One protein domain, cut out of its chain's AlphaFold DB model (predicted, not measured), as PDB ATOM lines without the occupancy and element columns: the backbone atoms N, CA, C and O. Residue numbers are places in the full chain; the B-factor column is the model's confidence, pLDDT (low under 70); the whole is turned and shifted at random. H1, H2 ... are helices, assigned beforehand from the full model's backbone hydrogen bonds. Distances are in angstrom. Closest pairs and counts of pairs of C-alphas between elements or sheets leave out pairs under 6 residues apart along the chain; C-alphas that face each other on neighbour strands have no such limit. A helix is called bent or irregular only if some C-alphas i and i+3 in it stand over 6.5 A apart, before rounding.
ATOM      1  N   ASN A   3     -20.100 -47.327 -27.834       90.88
ATOM      2  CA  ASN A   3     -21.196 -46.365 -28.038       90.88
ATOM      3  C   ASN A   3     -22.144 -46.294 -26.833       90.88
ATOM      4  O   ASN A   3     -22.358 -45.220 -26.289       90.88
ATOM      5  N   GLU A   4     -22.652 -47.436 -26.364       91.81
ATOM      6  CA  GLU A   4     -23.584 -47.471 -25.224       91.81
ATOM      7  C   GLU A   4     -22.953 -46.922 -23.936       91.81
ATOM      8  O   GLU A   4     -23.624 -46.263 -23.146       91.81
ATOM      9  N   ALA A   5     -21.655 -47.168 -23.723       93.44
ATOM     10  CA  ALA A   5     -20.936 -46.628 -22.572       93.44
ATOM     11  C   ALA A   5     -20.749 -45.103 -22.668       93.44
ATOM     12  O   ALA A   5     -20.879 -44.411 -21.659       93.44
ATOM     13  N   LEU A   6     -20.478 -44.573 -23.867       93.69
ATOM     14  CA  LEU A   6     -20.380 -43.129 -24.104       93.69
ATOM     15  C   LEU A   6     -21.742 -42.439 -23.967       93.69
ATOM     16  O   LEU A   6     -21.817 -41.362 -23.380       93.69
ATOM     17  N   ASP A   7     -22.824 -43.071 -24.423       93.94
ATOM     18  CA  ASP A   7     -24.184 -42.560 -24.235       93.94
ATOM     19  C   ASP A   7     -24.589 -42.558 -22.759       93.94
ATOM     20  O   ASP A   7     -25.174 -41.588 -22.276       93.94
ATOM     21  N   ALA A   8     -24.244 -43.608 -22.010       95.00
ATOM     22  CA  ALA A   8     -24.460 -43.642 -20.567       95.00
ATOM     23  C   ALA A   8     -23.680 -42.523 -19.859       95.00
ATOM     24  O   ALA A   8     -24.261 -41.781 -19.072       95.00
ATOM     25  N   LEU A   9     -22.399 -42.338 -20.201       93.56
ATOM     26  CA  LEU A   9     -21.571 -41.257 -19.659       93.56
ATOM     27  C   LEU A   9     -22.153 -39.876 -19.992       93.56
ATOM     28  O   LEU A   9     -22.219 -38.999 -19.136       93.56
ATOM     29  N   LYS A  10     -22.628 -39.667 -21.220       93.44
ATOM     30  CA  LYS A  10     -23.264 -38.409 -21.619       93.44
ATOM     31  C   LYS A  10     -24.524 -38.111 -20.803       93.44
ATOM     32  O   LYS A  10     -24.745 -36.955 -20.450       93.44
ATOM     33  N   ASN A  11     -25.323 -39.133 -20.500       94.94
ATOM     34  CA  ASN A  11     -26.599 -38.985 -19.799       94.94
ATOM     35  C   ASN A  11     -26.474 -38.965 -18.264       94.94
ATOM     36  O   ASN A  11     -27.377 -38.454 -17.608       94.94
ATOM     37  N   ASP A  12     -25.384 -39.489 -17.697       95.19
ATOM     38  CA  ASP A  12     -25.161 -39.548 -16.248       95.19
ATOM     39  C   ASP A  12     -23.681 -39.314 -15.895       95.19
ATOM     40  O   ASP A  12     -22.937 -40.239 -15.583       95.19
ATOM     41  N   HIS A  13     -23.227 -38.059 -15.964       92.88
ATOM     42  CA  HIS A  13     -21.879 -37.653 -15.525       92.88
ATOM     43  C   HIS A  13     -21.892 -36.594 -14.418       92.88
ATOM     44  O   HIS A  13     -20.836 -36.101 -14.020       92.88
ATOM     45  N   GLU A  14     -23.058 -36.232 -13.879       92.69
ATOM     46  CA  GLU A  14     -23.147 -35.201 -12.836       92.69
ATOM     47  C   GLU A  14     -22.367 -35.589 -11.575       92.69
ATOM     48  O   GLU A  14     -21.811 -34.730 -10.891       92.69
ATOM     49  N   PHE A  15     -22.278 -36.887 -11.271       93.06
ATOM     50  CA  PHE A  15     -21.496 -37.379 -10.139       93.06
ATOM     51  C   PHE A  15     -19.985 -37.159 -10.308       93.06
ATOM     52  O   PHE A  15     -19.291 -37.030  -9.304       93.06
ATOM     53  N   LEU A  16     -19.488 -37.067 -11.547       92.06
ATOM     54  CA  LEU A  16     -18.079 -36.806 -11.864       92.06
ATOM     55  C   LEU A  16     -17.720 -35.322 -11.722       92.06
ATOM     56  O   LEU A  16     -16.571 -34.993 -11.436       92.06
ATOM     57  N   LEU A  17     -18.703 -34.430 -11.876       92.12
ATOM     58  CA  LEU A  17     -18.526 -32.982 -11.708       92.12
ATOM     59  C   LEU A  17     -18.501 -32.555 -10.231       92.12
ATOM     60  O   LEU A  17     -18.050 -31.458  -9.895       92.12
ATOM     61  N   LYS A  18     -19.002 -33.403  -9.324       93.12
ATOM     62  CA  LYS A  18     -19.055 -33.091  -7.892       93.12
ATOM     63  C   LYS A  18     -17.646 -33.007  -7.309       93.12
ATOM     64  O   LYS A  18     -16.870 -33.949  -7.405       93.12
ATOM     65  N   GLY A  19     -17.353 -31.886  -6.651       89.94
ATOM     66  CA  GLY A  19     -16.056 -31.652  -6.011       89.94
ATOM     67  C   GLY A  19     -14.920 -31.358  -6.991       89.94
ATOM     68  O   GLY A  19     -13.771 -31.555  -6.617       89.94
ATOM     69  N   GLU A  20     -15.242 -30.928  -8.220       85.75
ATOM     70  CA  GLU A  20     -14.262 -30.579  -9.264       85.75
ATOM     71  C   GLU A  20     -13.285 -31.720  -9.596       85.75
ATOM     72  O   GLU A  20     -12.169 -31.489 -10.057       85.75
ATOM     73  N   VAL A  21     -13.705 -32.973  -9.380       91.44
ATOM     74  CA  VAL A  21     -12.902 -34.161  -9.715       91.44
ATOM     75  C   VAL A  21     -12.681 -34.239 -11.224       91.44
ATOM     76  O   VAL A  21     -11.582 -34.545 -11.682       91.44
ATOM     77  N   PHE A  22     -13.722 -33.913 -11.989       92.00
ATOM     78  CA  PHE A  22     -13.649 -33.680 -13.420       92.00
ATOM     79  C   PHE A  22     -14.300 -32.349 -13.755       92.00
ATOM     80  O   PHE A  22     -15.319 -31.962 -13.177       92.00
ATOM     81  N   THR A  23     -13.723 -31.663 -14.731       94.12
ATOM     82  CA  THR A  23     -14.328 -30.479 -15.319       94.12
ATOM     83  C   THR A  23     -15.207 -30.883 -16.500       94.12
ATOM     84  O   THR A  23     -14.994 -31.912 -17.151       94.12
ATOM     85  N   LYS A  24     -16.236 -30.080 -16.771       92.81
ATOM     86  CA  LYS A  24     -17.214 -30.379 -17.822       92.81
ATOM     87  C   LYS A  24     -16.576 -30.438 -19.214       92.81
ATOM     88  O   LYS A  24     -16.909 -31.322 -19.993       92.81
ATOM     89  N   ASP A  25     -15.621 -29.557 -19.488       94.25
ATOM     90  CA  ASP A  25     -14.868 -29.495 -20.744       94.25
ATOM     91  C   ASP A  25     -14.053 -30.767 -21.012       94.25
ATOM     92  O   ASP A  25     -14.008 -31.236 -22.145       94.25
ATOM     93  N   VAL A  26     -13.469 -31.380 -19.976       94.62
ATOM     94  CA  VAL A  26     -12.736 -32.647 -20.124       94.62
ATOM     95  C   VAL A  26     -13.683 -33.785 -20.499       94.62
ATOM     96  O   VAL A  26     -13.348 -34.602 -21.354       94.62
ATOM     97  N   ILE A  27     -14.869 -33.835 -19.886       94.44
ATOM     98  CA  ILE A  27     -15.874 -34.864 -20.187       94.44
ATOM     99  C   ILE A  27     -16.404 -34.690 -21.613       94.44
ATOM    100  O   ILE A  27     -16.481 -35.668 -22.354       94.44
ATOM    101  N   GLU A  28     -16.722 -33.459 -22.019       93.94
ATOM    102  CA  GLU A  28     -17.180 -33.149 -23.379       93.94
ATOM    103  C   GLU A  28     -16.113 -33.500 -24.425       93.94
ATOM    104  O   GLU A  28     -16.402 -34.232 -25.371       93.94
ATOM    105  N   TYR A  29     -14.861 -33.085 -24.205       96.19
ATOM    106  CA  TYR A  29     -13.746 -33.426 -25.090       96.19
ATOM    107  C   TYR A  29     -13.542 -34.942 -25.211       96.19
ATOM    108  O   TYR A  29     -13.319 -35.466 -26.303       96.19
ATOM    109  N   TRP A  30     -13.634 -35.668 -24.094       95.06
ATOM    110  CA  TRP A  30     -13.483 -37.120 -24.085       95.06
ATOM    111  C   TRP A  30     -14.601 -37.827 -24.856       95.06
ATOM    112  O   TRP A  30     -14.325 -38.757 -25.617       95.06
ATOM    113  N   LEU A  31     -15.851 -37.390 -24.670       94.94
ATOM    114  CA  LEU A  31     -17.006 -37.923 -25.394       94.94
ATOM    115  C   LEU A  31     -16.842 -37.739 -26.904       94.94
ATOM    116  O   LEU A  31     -17.019 -38.704 -27.647       94.94
ATOM    117  N   ASP A  32     -16.455 -36.541 -27.346       94.00
ATOM    118  CA  ASP A  32     -16.256 -36.244 -28.766       94.00
ATOM    119  C   ASP A  32     -15.133 -37.095 -29.361       94.00
ATOM    120  O   ASP A  32     -15.340 -37.790 -30.360       94.00
ATOM    121  N   TRP A  33     -13.971 -37.126 -28.704       94.56
ATOM    122  CA  TRP A  33     -12.824 -37.896 -29.176       94.56
ATOM    123  C   TRP A  33     -13.124 -39.398 -29.272       94.56
ATOM    124  O   TRP A  33     -12.792 -40.052 -30.262       94.56
ATOM    125  N   LYS A  34     -13.795 -39.972 -28.268       93.12
ATOM    126  CA  LYS A  34     -14.140 -41.399 -28.279       93.12
ATOM    127  C   LYS A  34     -15.266 -41.739 -29.247       93.12
ATOM    128  O   LYS A  34     -15.250 -42.829 -29.816       93.12
ATOM    129  N   MET A  35     -16.189 -40.819 -29.505       92.06
ATOM    130  CA  MET A  35     -17.209 -41.006 -30.535       92.06
ATOM    131  C   MET A  35     -16.589 -41.055 -31.942       92.06
ATOM    132  O   MET A  35     -17.060 -41.805 -32.797       92.06
ATOM    133  N   GLU A  36     -15.503 -40.315 -32.191       92.50
ATOM    134  CA  GLU A  36     -14.748 -40.434 -33.446       92.50
ATOM    135  C   GLU A  36     -14.103 -41.814 -33.614       92.50
ATOM    136  O   GLU A  36     -14.167 -42.384 -34.705       92.50
ATOM    137  N   GLU A  37     -13.539 -42.392 -32.547       91.00
ATOM    138  CA  GLU A  37     -12.992 -43.755 -32.587       91.00
ATOM    139  C   GLU A  37     -14.071 -44.785 -32.934       91.00
ATOM    140  O   GLU A  37     -13.832 -45.667 -33.764       91.00
ATOM    141  N   VAL A  38     -15.272 -44.659 -32.357       90.69
ATOM    142  CA  VAL A  38     -16.372 -45.573 -32.686       90.69
ATOM    143  C   VAL A  38     -16.787 -45.427 -34.146       90.69
ATOM    144  O   VAL A  38     -16.846 -46.423 -34.863       90.69
ATOM    145  N   ARG A  39     -16.977 -44.195 -34.629       88.81
ATOM    146  CA  ARG A  39     -17.307 -43.940 -36.041       88.81
ATOM    147  C   ARG A  39     -16.253 -44.512 -36.987       88.81
ATOM    148  O   ARG A  39     -16.597 -45.051 -38.036       88.81
ATOM    149  N   ALA A  40     -14.974 -44.416 -36.627       88.44
ATOM    150  CA  ALA A  40     -13.889 -44.964 -37.432       88.44
ATOM    151  C   ALA A  40     -13.949 -46.495 -37.529       88.44
ATOM    152  O   ALA A  40     -13.620 -47.041 -38.582       88.44
ATOM    153  N   ILE A  41     -14.375 -47.181 -36.466       85.44
ATOM    154  CA  ILE A  41     -14.566 -48.637 -36.460       85.44
ATOM    155  C   ILE A  41     -15.828 -49.010 -37.245       85.44
ATOM    156  O   ILE A  41     -15.734 -49.838 -38.143       85.44
ATOM    157  N   ASP A  42     -16.957 -48.348 -36.983       83.81
ATOM    158  CA  ASP A  42     -18.241 -48.607 -37.655       83.81
ATOM    159  C   ASP A  42     -18.176 -48.337 -39.169       83.81
ATOM    160  O   ASP A  42     -18.892 -48.953 -39.954       83.81
ATOM    161  N   SER A  43     -17.298 -47.428 -39.608       81.81
ATOM    162  CA  SER A  43     -17.086 -47.131 -41.033       81.81
ATOM    163  C   SER A  43     -16.296 -48.202 -41.792       81.81
ATOM    164  O   SER A  43     -16.211 -48.145 -43.021       81.81
ATOM    165  N   ARG A  44     -15.669 -49.150 -41.087       81.38
ATOM    166  CA  ARG A  44     -14.844 -50.190 -41.702       81.38
ATOM    167  C   ARG A  44     -15.665 -51.469 -41.817       81.38
ATOM    168  O   ARG A  44     -16.089 -51.980 -40.783       81.38
ATOM    169  N   PRO A  45     -15.830 -52.029 -43.027       75.94
ATOM    170  CA  PRO A  45     -16.479 -53.322 -43.167       75.94
ATOM    171  C   PRO A  45     -15.691 -54.363 -42.375       75.94
ATOM    172  O   PRO A  45     -14.466 -54.486 -42.516       75.94
ATOM    173  N   HIS A  46     -16.382 -55.083 -41.497       78.31
ATOM    174  CA  HIS A  46     -15.741 -56.098 -40.676       78.31
ATOM    175  C   HIS A  46     -15.357 -57.294 -41.570       78.31
ATOM    176  O   HIS A  46     -16.164 -57.696 -42.402       78.31
ATOM    177  N   PRO A  47     -14.179 -57.934 -41.417       77.44
ATOM    178  CA  PRO A  47     -13.771 -59.055 -42.277       77.44
ATOM    179  C   PRO A  47     -14.807 -60.186 -42.383       77.44
ATOM    180  O   PRO A  47     -14.951 -60.805 -43.429       77.44
ATOM    181  N   HIS A  48     -15.578 -60.413 -41.319       68.25
ATOM    182  CA  HIS A  48     -16.668 -61.394 -41.298       68.25
ATOM    183  C   HIS A  48     -17.873 -61.016 -42.189       68.25
ATOM    184  O   HIS A  48     -18.604 -61.893 -42.638       68.25
ATOM    185  N   GLU A  49     -18.068 -59.733 -42.516       69.94
ATOM    186  CA  GLU A  49     -19.081 -59.295 -43.490       69.94
ATOM    187  C   GLU A  49     -18.751 -59.792 -44.904       69.94
ATOM    188  O   GLU A  49     -19.663 -60.101 -45.667       69.94
ATOM    189  N   PHE A  50     -17.468 -59.956 -45.252       67.06
ATOM    190  CA  PHE A  50     -17.094 -60.598 -46.515       67.06
ATOM    191  C   PHE A  50     -17.505 -62.073 -46.551       67.06
ATOM    192  O   PHE A  50     -17.917 -62.553 -47.594       67.06
ATOM    193  N   GLU A  51     -17.456 -62.806 -45.441       69.25
ATOM    194  CA  GLU A  51     -17.973 -64.180 -45.445       69.25
ATOM    195  C   GLU A  51     -19.489 -64.172 -45.683       69.25
ATOM    196  O   GLU A  51     -19.970 -64.838 -46.586       69.25
ATOM    197  N   LEU A  52     -20.249 -63.334 -44.975       69.44
ATOM    198  CA  LEU A  52     -21.713 -63.321 -45.077       69.44
ATOM    199  C   LEU A  52     -22.258 -62.842 -46.434       69.44
ATOM    200  O   LEU A  52     -23.301 -63.330 -46.872       69.44
ATOM    201  N   TYR A  53     -21.583 -61.896 -47.094       70.19
ATOM    202  CA  TYR A  53     -22.076 -61.274 -48.331       70.19
ATOM    203  C   TYR A  53     -21.359 -61.733 -49.608       70.19
ATOM    204  O   TYR A  53     -21.837 -61.438 -50.701       70.19
ATOM    205  N   TYR A  54     -20.236 -62.449 -49.499       62.66
ATOM    206  CA  TYR A  54     -19.365 -62.793 -50.632       62.66
ATOM    207  C   TYR A  54     -19.306 -64.309 -50.906       62.66
ATOM    208  O   TYR A  54     -18.273 -64.844 -51.310       62.66
ATOM    209  N   HIS A  55     -20.427 -65.012 -50.723       63.66
ATOM    210  CA  HIS A  55     -20.610 -66.379 -51.218       63.66
ATOM    211  C   HIS A  55     -21.237 -66.353 -52.624       63.66
ATOM    212  O   HIS A  55     -22.381 -65.929 -52.789       63.66
TER     213      HIS A  55
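What this domain is: This is residues 3 to 55 of the 56 residues of a protein of Candidatus Lambdaproteobacteria bacterium (UniProt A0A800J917). One long helix, H3, makes most of the length of the body of an extended, rod-shaped model; the short helix H1 lies side by side with part of it, running the other way, H2 sits in the turn that joins the two, and at the far end residues 40 to 55 stick out as a free arm, of which 40 to 42 belong to H3 and 47 to 53 make the small helix H4. The printed part has 53 residues with four named helices, in the order H1, H2, H3, H4, and no named strand: the class is all helix. The whole is extended, with a radius of gyration of the C-alphas of 16.5 A and spans of 57 by 15 by 12 A, and the free tail adds much of that length.

How they stand to each other: Start at H3, residues 24 to 42, and then find H1, residues 3 to 11. They touch, H3 with residues 31 to 38 alone; the closest C-alphas, of Leu 6 and Leu 31, are 6.3 A apart. Their lines stand at a shallow tilt of 20 degrees, opposite ways. H2, residues 14 to 20, is close to H3 but not clearly touching: the closest C-alphas, of Leu 17 and Lys 24, are 6.8 A apart, at a steep tilt of 43 degrees. H4, residues 47 to 53, is apart from H1, H2 and H3. In H1 and H3 every O i to N i+4 pair is within hydrogen-bond range; H4 has 2 of 3, and H2 has 1 of 3, beside 2 of 4 O i to N i+3 pairs.

Where its parts are: Find C-alpha 24 at (-17.214, -30.379, -17.822); from there H3 runs 27.0 A to C-alpha 42 at (-18.241, -48.607, -37.655). H1 begins at C-alpha 3, at (-21.196, -46.365, -28.038), and is 12.3 A long. H2 spans 10.6 A and is irregular: C-alphas 16 and 19 are 8.1 A apart. H4 spans 10.5 A.

The domain as a whole: The C-alphas of Gly 19 and His 55, the two farthest apart, are 57.2 A apart. The printed part has no cut, and its three links are tight. Look for pLDDT under 70 at residues 48 to 52 and 54 to 55; the mean of the printed part is 87.4.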